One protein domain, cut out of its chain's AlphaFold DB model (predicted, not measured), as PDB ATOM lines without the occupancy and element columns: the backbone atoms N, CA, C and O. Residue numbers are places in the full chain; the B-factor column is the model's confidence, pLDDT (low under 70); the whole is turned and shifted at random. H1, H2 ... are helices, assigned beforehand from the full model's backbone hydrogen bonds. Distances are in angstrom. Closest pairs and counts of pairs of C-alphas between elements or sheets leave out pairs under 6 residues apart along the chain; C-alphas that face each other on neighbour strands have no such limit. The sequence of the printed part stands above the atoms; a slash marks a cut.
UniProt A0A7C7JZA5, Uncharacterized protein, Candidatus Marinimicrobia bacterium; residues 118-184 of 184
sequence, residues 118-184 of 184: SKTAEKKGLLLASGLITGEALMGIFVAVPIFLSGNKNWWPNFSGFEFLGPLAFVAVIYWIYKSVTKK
ATOM      1  N   SER A 118     -16.861   1.150 -21.883       85.19
ATOM      2  CA  SER A 118     -18.316   1.127 -21.703       85.19
ATOM      3  C   SER A 118     -18.693   1.418 -20.248       85.19
ATOM      4  O   SER A 118     -18.065   0.895 -19.326       85.19
ATOM      5  N   LYS A 119     -19.799   2.146 -20.029       84.75
ATOM      6  CA  LYS A 119     -20.386   2.353 -18.688       84.75
ATOM      7  C   LYS A 119     -20.641   1.032 -17.950       84.75
ATOM      8  O   LYS A 119     -20.581   0.984 -16.725       84.75
ATOM      9  N   THR A 120     -20.920  -0.049 -18.679       85.94
ATOM     10  CA  THR A 120     -21.091  -1.389 -18.097       85.94
ATOM     11  C   THR A 120     -19.773  -1.946 -17.566       85.94
ATOM     12  O   THR A 120     -19.750  -2.514 -16.478       85.94
ATOM     13  N   ALA A 121     -18.673  -1.760 -18.300       85.00
ATOM     14  CA  ALA A 121     -17.344  -2.185 -17.867       85.00
ATOM     15  C   ALA A 121     -16.881  -1.381 -16.640       85.00
ATOM     16  O   ALA A 121     -16.371  -1.970 -15.693       85.00
ATOM     17  N   GLU A 122     -17.154  -0.070 -16.605       84.88
ATOM     18  CA  GLU A 122     -16.883   0.786 -15.437       84.88
ATOM     19  C   GLU A 122     -17.612   0.277 -14.184       84.88
ATOM     20  O   GLU A 122     -16.986   0.042 -13.152       84.88
ATOM     21  N   LYS A 123     -18.925   0.021 -14.281       88.25
ATOM     22  CA  LYS A 123     -19.714  -0.508 -13.156       88.25
ATOM     23  C   LYS A 123     -19.237  -1.888 -12.699       88.25
ATOM     24  O   LYS A 123     -19.128  -2.116 -11.497       88.25
ATOM     25  N   LYS A 124     -18.943  -2.801 -13.636       88.56
ATOM     26  CA  LYS A 124     -18.396  -4.135 -13.323       88.56
ATOM     27  C   LYS A 124     -17.042  -4.018 -12.610       88.56
ATOM     28  O   LYS A 124     -16.839  -4.677 -11.597       88.56
ATOM     29  N   GLY A 125     -16.144  -3.162 -13.105       88.38
ATOM     30  CA  GLY A 125     -14.834  -2.921 -12.499       88.38
ATOM     31  C   GLY A 125     -14.937  -2.346 -11.086       88.38
ATOM     32  O   GLY A 125     -14.273  -2.843 -10.180       88.38
ATOM     33  N   LEU A 126     -15.825  -1.368 -10.877       89.62
ATOM     34  CA  LEU A 126     -16.080  -0.790  -9.556       89.62
ATOM     35  C   LEU A 126     -16.612  -1.835  -8.562       89.62
ATOM     36  O   LEU A 126     -16.124  -1.909  -7.436       89.62
ATOM     37  N   LEU A 127     -17.569  -2.671  -8.984       91.69
ATOM     38  CA  LEU A 127     -18.110  -3.756  -8.159       91.69
ATOM     39  C   LEU A 127     -17.022  -4.758  -7.760       91.69
ATOM     40  O   LEU A 127     -16.896  -5.077  -6.578       91.69
ATOM     41  N   LEU A 128     -16.198  -5.208  -8.713       90.94
ATOM     42  CA  LEU A 128     -15.099  -6.138  -8.435       90.94
ATOM     43  C   LEU A 128     -14.058  -5.526  -7.490       90.94
ATOM     44  O   LEU A 128     -13.642  -6.191  -6.544       90.94
ATOM     45  N   ALA A 129     -13.687  -4.259  -7.690       89.50
ATOM     46  CA  ALA A 129     -12.765  -3.556  -6.802       89.50
ATOM     47  C   ALA A 129     -13.324  -3.441  -5.372       89.50
ATOM     48  O   ALA A 129     -12.630  -3.779  -4.420       89.50
ATOM     49  N   SER A 130     -14.594  -3.051  -5.205       91.88
ATOM     50  CA  SER A 130     -15.230  -2.996  -3.876       91.88
ATOM     51  C   SER A 130     -15.344  -4.368  -3.203       91.88
ATOM     52  O   SER A 130     -15.213  -4.473  -1.983       91.88
ATOM     53  N   GLY A 131     -15.537  -5.426  -3.999       93.56
ATOM     54  CA  GLY A 131     -15.552  -6.804  -3.524       93.56
ATOM     55  C   GLY A 131     -14.180  -7.247  -3.023       93.56
ATOM     56  O   GLY A 131     -14.098  -7.850  -1.960       93.56
ATOM     57  N   LEU A 132     -13.106  -6.892  -3.737       91.69
ATOM     58  CA  LEU A 132     -11.733  -7.153  -3.299       91.69
ATOM     59  C   LEU A 132     -11.378  -6.398  -2.013       91.69
ATOM     60  O   LEU A 132     -10.819  -7.013  -1.114       91.69
ATOM     61  N   ILE A 133     -11.754  -5.118  -1.899       91.38
ATOM     62  CA  ILE A 133     -11.534  -4.308  -0.684       91.38
ATOM     63  C   ILE A 133     -12.292  -4.908   0.513       91.38
ATOM     64  O   ILE A 133     -11.764  -5.060   1.610       91.38
ATOM     65  N   THR A 134     -13.548  -5.309   0.313       93.75
ATOM     66  CA  THR A 134     -14.301  -5.999   1.374       93.75
ATOM     67  C   THR A 134     -13.669  -7.356   1.704       93.75
ATOM     68  O   THR A 134     -13.615  -7.752   2.867       93.75
ATOM     69  N   GLY A 135     -13.166  -8.065   0.693       93.81
ATOM     70  CA  GLY A 135     -12.512  -9.362   0.832       93.81
ATOM     71  C   GLY A 135     -11.219  -9.311   1.645       93.81
ATOM     72  O   GLY A 135     -11.041 -10.153   2.522       93.81
ATOM     73  N   GLU A 136     -10.349  -8.320   1.413       91.25
ATOM     74  CA  GLU A 136      -9.140  -8.131   2.233       91.25
ATOM     75  C   GLU A 136      -9.493  -7.860   3.700       91.25
ATOM     76  O   GLU A 136      -8.901  -8.467   4.592       91.25
ATOM     77  N   ALA A 137     -10.507  -7.027   3.958       91.12
ATOM     78  CA  ALA A 137     -10.931  -6.684   5.309       91.12
ATOM     79  C   ALA A 137     -11.510  -7.907   6.035       91.12
ATOM     80  O   ALA A 137     -11.156  -8.175   7.183       91.12
ATOM     81  N   LEU A 138     -12.351  -8.692   5.350       93.56
ATOM     82  CA  LEU A 138     -12.883  -9.943   5.888       93.56
ATOM     83  C   LEU A 138     -11.774 -10.961   6.160       93.56
ATOM     84  O   LEU A 138     -11.783 -11.580   7.220       93.56
ATOM     85  N   MET A 139     -10.802 -11.117   5.254       92.62
ATOM     86  CA  MET A 139      -9.662 -12.011   5.477       92.62
ATOM     87  C   MET A 139      -8.832 -11.568   6.689       92.62
ATOM     88  O   MET A 139      -8.455 -12.406   7.504       92.62
ATOM     89  N   GLY A 140      -8.612 -10.261   6.865       90.19
ATOM     90  CA  GLY A 140      -7.962  -9.713   8.057       90.19
ATOM     91  C   GLY A 140      -8.694 -10.082   9.350       90.19
ATOM     92  O   GLY A 140      -8.061 -10.506  10.314       90.19
ATOM     93  N   ILE A 141     -10.030 -10.017   9.357       91.56
ATOM     94  CA  ILE A 141     -10.849 -10.460  10.498       91.56
ATOM     95  C   ILE A 141     -10.724 -11.977  10.706       91.56
ATOM     96  O   ILE A 141     -10.548 -12.425  11.839       91.56
ATOM     97  N   PHE A 142     -10.762 -12.777   9.635       91.69
ATOM     98  CA  PHE A 142     -10.592 -14.231   9.723       91.69
ATOM     99  C   PHE A 142      -9.248 -14.632  10.335       91.69
ATOM    100  O   PHE A 142      -9.206 -15.585  11.109       91.69
ATOM    101  N   VAL A 143      -8.167 -13.910  10.029       90.38
ATOM    102  CA  VAL A 143      -6.843 -14.138  10.634       90.38
ATOM    103  C   VAL A 143      -6.780 -13.604  12.069       90.38
ATOM    104  O   VAL A 143      -6.136 -14.214  12.923       90.38
ATOM    105  N   ALA A 144      -7.480 -12.509  12.373       90.06
ATOM    106  CA  ALA A 144      -7.511 -11.925  13.711       90.06
ATOM    107  C   ALA A 144      -8.221 -12.812  14.745       90.06
ATOM    108  O   ALA A 144      -7.791 -12.855  15.896       90.06
ATOM    109  N   VAL A 145      -9.278 -13.543  14.365       91.38
ATOM    110  CA  VAL A 145     -10.061 -14.380  15.297       91.38
ATOM    111  C   VAL A 145      -9.202 -15.452  15.997       91.38
ATOM    112  O   VAL A 145      -9.229 -15.520  17.226       91.38
ATOM    113  N   PRO A 146      -8.397 -16.273  15.295       89.81
ATOM    114  CA  PRO A 146      -7.504 -17.221  15.957       89.81
ATOM    115  C   PRO A 146      -6.402 -16.564  16.792       89.81
ATOM    116  O   PRO A 146      -6.044 -17.095  17.843       89.81
ATOM    117  N   ILE A 147      -5.869 -15.414  16.361       89.69
ATOM    118  CA  ILE A 147      -4.876 -14.652  17.137       89.69
ATOM    119  C   ILE A 147      -5.499 -14.185  18.458       89.69
ATOM    120  O   ILE A 147      -4.889 -14.346  19.513       89.69
ATOM    121  N   PHE A 148      -6.736 -13.689  18.410       88.25
ATOM    122  CA  PHE A 148      -7.510 -13.276  19.578       88.25
ATOM    123  C   PHE A 148      -7.753 -14.433  20.556       88.25
ATOM    124  O   PHE A 148      -7.517 -14.287  21.750       88.25
ATOM    125  N   LEU A 149      -8.169 -15.604  20.058       89.31
ATOM    126  CA  LEU A 149      -8.470 -16.767  20.903       89.31
ATOM    127  C   LEU A 149      -7.220 -17.448  21.477       89.31
ATOM    128  O   LEU A 149      -7.262 -17.971  22.588       89.31
ATOM    129  N   SER A 150      -6.124 -17.489  20.717       86.62
ATOM    130  CA  SER A 150      -4.892 -18.187  21.117       86.62
ATOM    131  C   SER A 150      -3.894 -17.302  21.863       86.62
ATOM    132  O   SER A 150      -2.965 -17.824  22.476       86.62
ATOM    133  N   GLY A 151      -4.027 -15.975  21.768       81.88
ATOM    134  CA  GLY A 151      -3.035 -15.013  22.254       81.88
ATOM    135  C   GLY A 151      -1.701 -15.048  21.493       81.88
ATOM    136  O   GLY A 151      -0.777 -14.311  21.837       81.88
ATOM    137  N   ASN A 152      -1.569 -15.888  20.460       84.19
ATOM    138  CA  ASN A 152      -0.346 -16.033  19.684       84.19
ATOM    139  C   ASN A 152      -0.423 -15.198  18.399       84.19
ATOM    140  O   ASN A 152      -1.123 -15.551  17.450       84.19
ATOM    141  N   LYS A 153       0.362 -14.117  18.342       80.44
ATOM    142  CA  LYS A 153       0.469 -13.246  17.156       80.44
ATOM    143  C   LYS A 153       1.004 -13.970  15.915       80.44
ATOM    144  O   LYS A 153       0.686 -13.577  14.800       80.44
ATOM    145  N   ASN A 154       1.746 -15.061  16.101       80.38
ATOM    146  CA  ASN A 154       2.294 -15.896  15.033       80.38
ATOM    147  C   ASN A 154       1.434 -17.141  14.774       80.38
ATOM    148  O   ASN A 154       1.960 -18.195  14.421       80.38
ATOM    149  N   TRP A 155       0.116 -17.048  14.980       84.44
ATOM    150  CA  TRP A 155      -0.792 -18.167  14.721       84.44
ATOM    151  C   TRP A 155      -0.727 -18.652  13.265       84.44
ATOM    152  O   TRP A 155      -0.842 -19.851  13.009       84.44
ATOM    153  N   TRP A 156      -0.519 -17.736  12.313       80.56
ATOM    154  CA  TRP A 156      -0.427 -18.097  10.903       80.56
ATOM    155  C   TRP A 156       0.916 -18.784  10.591       80.56
ATOM    156  O   TRP A 156       1.970 -18.169  10.782       80.56
ATOM    157  N   PRO A 157       0.914 -20.033  10.093       80.81
ATOM    158  CA  PRO A 157       2.144 -20.755   9.799       80.81
ATOM    159  C   PRO A 157       2.881 -20.131   8.607       80.81
ATOM    160  O   PRO A 157       2.313 -19.927   7.534       80.81
ATOM    161  N   ASN A 158       4.177 -19.869   8.785       77.56
ATOM    162  CA  ASN A 158       5.058 -19.439   7.704       77.56
ATOM    163  C   ASN A 158       5.629 -20.667   6.991       77.56
ATOM    164  O   ASN A 158       6.486 -21.366   7.530       77.56
ATOM    165  N   PHE A 159       5.164 -20.926   5.771       79.44
ATOM    166  CA  PHE A 159       5.738 -21.959   4.913       79.44
ATOM    167  C   PHE A 159       6.864 -21.361   4.063       79.44
ATOM    168  O   PHE A 159       6.613 -20.638   3.098       79.44
ATOM    169  N   SER A 160       8.115 -21.673   4.403       77.06
ATOM    170  CA  SER A 160       9.278 -21.313   3.584       77.06
ATOM    171  C   SER A 160       9.242 -22.063   2.245       77.06
ATOM    172  O   SER A 160       9.098 -23.285   2.236       77.06
ATOM    173  N   GLY A 161       9.381 -21.347   1.123       79.12
ATOM    174  CA  GLY A 161       9.417 -21.923  -0.234       79.12
ATOM    175  C   GLY A 161       8.210 -21.607  -1.128       79.12
ATOM    176  O   GLY A 161       8.275 -21.847  -2.331       79.12
ATOM    177  N   PHE A 162       7.139 -21.009  -0.590       80.38
ATOM    178  CA  PHE A 162       5.949 -20.593  -1.357       80.38
ATOM    179  C   PHE A 162       5.849 -19.075  -1.577       80.38
ATOM    180  O   PHE A 162       4.785 -18.566  -1.923       80.38
ATOM    181  N   GLU A 163       6.949 -18.338  -1.421       83.00
ATOM    182  CA  GLU A 163       6.975 -16.869  -1.523       83.00
ATOM    183  C   GLU A 163       6.456 -16.354  -2.874       83.00
ATOM    184  O   GLU A 163       5.788 -15.325  -2.934       83.00
ATOM    185  N   PHE A 164       6.680 -17.110  -3.954       86.19
ATOM    186  CA  PHE A 164       6.193 -16.767  -5.293       86.19
ATOM    187  C   PHE A 164       4.717 -17.113  -5.531       86.19
ATOM    188  O   PHE A 164       4.120 -16.583  -6.468       86.19
ATOM    189  N   LEU A 165       4.100 -17.956  -4.694       88.25
ATOM    190  CA  LEU A 165       2.703 -18.364  -4.860       88.25
ATOM    191  C   LEU A 165       1.751 -17.170  -4.685       88.25
ATOM    192  O   LEU A 165       0.811 -17.016  -5.460       88.25
ATOM    193  N   GLY A 166       2.022 -16.307  -3.700       86.69
ATOM    194  CA  GLY A 166       1.222 -15.111  -3.419       86.69
ATOM    195  C   GLY A 166       1.204 -14.115  -4.586       86.69
ATOM    196  O   GLY A 166       0.128 -13.831  -5.115       86.69
ATOM    197  N   PRO A 167       2.369 -13.625  -5.053       90.12
ATOM    198  CA  PRO A 167       2.456 -12.757  -6.225       90.12
ATOM    199  C   PRO A 167       1.848 -13.383  -7.486       90.12
ATOM    200  O   PRO A 167       1.157 -12.701  -8.240       90.12
ATOM    201  N   LEU A 168       2.047 -14.687  -7.704       92.81
ATOM    202  CA  LEU A 168       1.489 -15.391  -8.859       92.81
ATOM    203  C   LEU A 168      -0.043 -15.446  -8.801       92.81
ATOM    204  O   LEU A 168      -0.706 -15.142  -9.794       92.81
ATOM    205  N   ALA A 169      -0.614 -15.761  -7.636       90.94
ATOM    206  CA  ALA A 169      -2.057 -15.719  -7.415       90.94
ATOM    207  C   ALA A 169      -2.615 -14.300  -7.598       90.94
ATOM    208  O   ALA A 169      -3.653 -14.123  -8.234       90.94
ATOM    209  N   PHE A 170      -1.903 -13.278  -7.118       89.06
ATOM    210  CA  PHE A 170      -2.294 -11.881  -7.286       89.06
ATOM    211  C   PHE A 170      -2.355 -11.471  -8.767       89.06
ATOM    212  O   PHE A 170      -3.360 -10.917  -9.217       89.06
ATOM    213  N   VAL A 171      -1.336 -11.818  -9.561       92.38
ATOM    214  CA  VAL A 171      -1.333 -11.578 -11.016       92.38
ATOM    215  C   VAL A 171      -2.456 -12.354 -11.710       92.38
ATOM    216  O   VAL A 171      -3.128 -11.808 -12.589       92.38
ATOM    217  N   ALA A 172      -2.715 -13.598 -11.298       93.06
ATOM    218  CA  ALA A 172      -3.813 -14.396 -11.835       93.06
ATOM    219  C   ALA A 172      -5.185 -13.747 -11.574       93.06
ATOM    220  O   ALA A 172      -6.022 -13.705 -12.479       93.06
ATOM    221  N   VAL A 173      -5.402 -13.183 -10.381       90.56
ATOM    222  CA  VAL A 173      -6.628 -12.444 -10.038       90.56
ATOM    223  C   VAL A 173      -6.755 -11.171 -10.874       90.56
ATOM    224  O   VAL A 173      -7.825 -10.926 -11.432       90.56
ATOM    225  N   ILE A 174      -5.679 -10.395 -11.042       88.75
ATOM    226  CA  ILE A 174      -5.686  -9.201 -11.906       88.75
ATOM    227  C   ILE A 174      -6.060  -9.575 -13.343       88.75
ATOM    228  O   ILE A 174      -6.924  -8.937 -13.950       88.75
ATOM    229  N   TYR A 175      -5.455 -10.633 -13.883       90.69
ATOM    230  CA  TYR A 175      -5.762 -11.118 -15.226       90.69
ATOM    231  C   TYR A 175      -7.220 -11.583 -15.350       90.69
ATOM    232  O   TYR A 175      -7.901 -11.280 -16.335       90.69
ATOM    233  N   TRP A 176      -7.731 -12.281 -14.335       90.44
ATOM    234  CA  TRP A 176      -9.125 -12.713 -14.287       90.44
ATOM    235  C   TRP A 176     -10.099 -11.528 -14.250       90.44
ATOM    236  O   TRP A 176     -11.092 -11.537 -14.983       90.44
ATOM    237  N   ILE A 177      -9.800 -10.483 -13.473       87.75
ATOM    238  CA  ILE A 177     -10.593  -9.247 -13.427       87.75
ATOM    239  C   ILE A 177     -10.581  -8.556 -14.784       87.75
ATOM    240  O   ILE A 177     -11.650  -8.243 -15.304       87.75
ATOM    241  N   TYR A 178      -9.406  -8.385 -15.394       86.06
ATOM    242  CA  TYR A 178      -9.286  -7.803 -16.730       86.06
ATOM    243  C   TYR A 178     -10.179  -8.547 -17.731       86.06
ATOM    244  O   TYR A 178     -11.059  -7.953 -18.353       86.06
ATOM    245  N   LYS A 179     -10.054  -9.877 -17.803       87.31
ATOM    246  CA  LYS A 179     -10.871 -10.705 -18.697       87.31
ATOM    247  C   LYS A 179     -12.369 -10.576 -18.412       87.31
ATOM    248  O   LYS A 179     -13.161 -10.551 -19.351       87.31
ATOM    249  N   SER A 180     -12.762 -10.506 -17.142       85.00
ATOM    250  CA  SER A 180     -14.168 -10.440 -16.720       85.00
ATOM    251  C   SER A 180     -14.808  -9.077 -16.993       85.00
ATOM    252  O   SER A 180     -15.994  -9.008 -17.309       85.00
ATOM    253  N   VAL A 181     -14.027  -7.997 -16.914       82.56
ATOM    254  CA  VAL A 181     -14.477  -6.629 -17.209       82.56
ATOM    255  C   VAL A 181     -14.526  -6.372 -18.718       82.56
ATOM    256  O   VAL A 181     -15.444  -5.699 -19.189       82.56
ATOM    257  N   THR A 182     -13.581  -6.921 -19.489       77.12
ATOM    258  CA  THR A 182     -13.508  -6.735 -20.950       77.12
ATOM    259  C   THR A 182     -14.448  -7.663 -21.727       77.12
ATOM    260  O   THR A 182     -14.842  -7.330 -22.847       77.12
ATOM    261  N   LYS A 183     -14.861  -8.807 -21.160       71.31
ATOM    262  CA  LYS A 183     -15.924  -9.633 -21.757       71.31
ATOM    263  C   LYS A 183     -17.246  -8.852 -21.746       71.31
ATOM    264  O   LYS A 183     -17.735  -8.475 -20.677       71.31
ATOM    265  N   LYS A 184     -17.790  -8.611 -22.947       53.81
ATOM    266  CA  LYS A 184     -19.115  -8.003 -23.154       53.81
ATOM    267  C   LYS A 184     -20.174  -8.775 -22.370       53.81
ATOM    268  O   LYS A 184     -20.244 -10.005 -22.567       53.81
TER     269      LYS A 184
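What this domain is: This is residues 118 to 184 of the 184 residues of an uncharacterized protein of Candidatus Marinimicrobia bacterium (UniProt A0A7C7JZA5). One long helix, H1, makes the length of a flat, open hairpin; a long loop leads away from its far end to the shorter H2, which slants back until its last turns meet the first turns of H1. The two helices make a narrow V, its closed point near both ends of the printed part. The 67 printed residues hold two named helices, H1 then H2, and no named strand: all helix. The whole is only just loose, close to extended, with a radius of gyration of the C-alphas of 16.3 A and spans of 49 by 26 by 10 A.

Where its parts are: Find C-alpha 119 at (-20.386, 2.353, -18.688); from there H1, residues 119 to 150, runs 47.4 A to C-alpha 150 at (-4.892, -18.187, 21.117). H2, residues 165 to 182, covers 25.6 A and ends at C-alpha 182, (-13.508, -6.735, -20.950).

How they stand to each other: Look at Ala 121 and Val 181: their C-alphas, 5.3 A apart, are the closest of H1 and H2, which touch with residues 121 to 128 and 177 to 182 alone. This helical hairpin runs opposite ways at a shallow tilt of 28 degrees. Every O i to N i+4 pair is within hydrogen-bond range in H2, and 26 of 28 in H1.

The domain as a whole: The C-alphas of Ser 118 and Gly 151, the two farthest apart, are 49.3 A apart. The link, residues 151 to 164, is long; residues 133 to 142 and 157 to 172 stand free. The printed part has no cut, and residue 184 alone has pLDDT under 70.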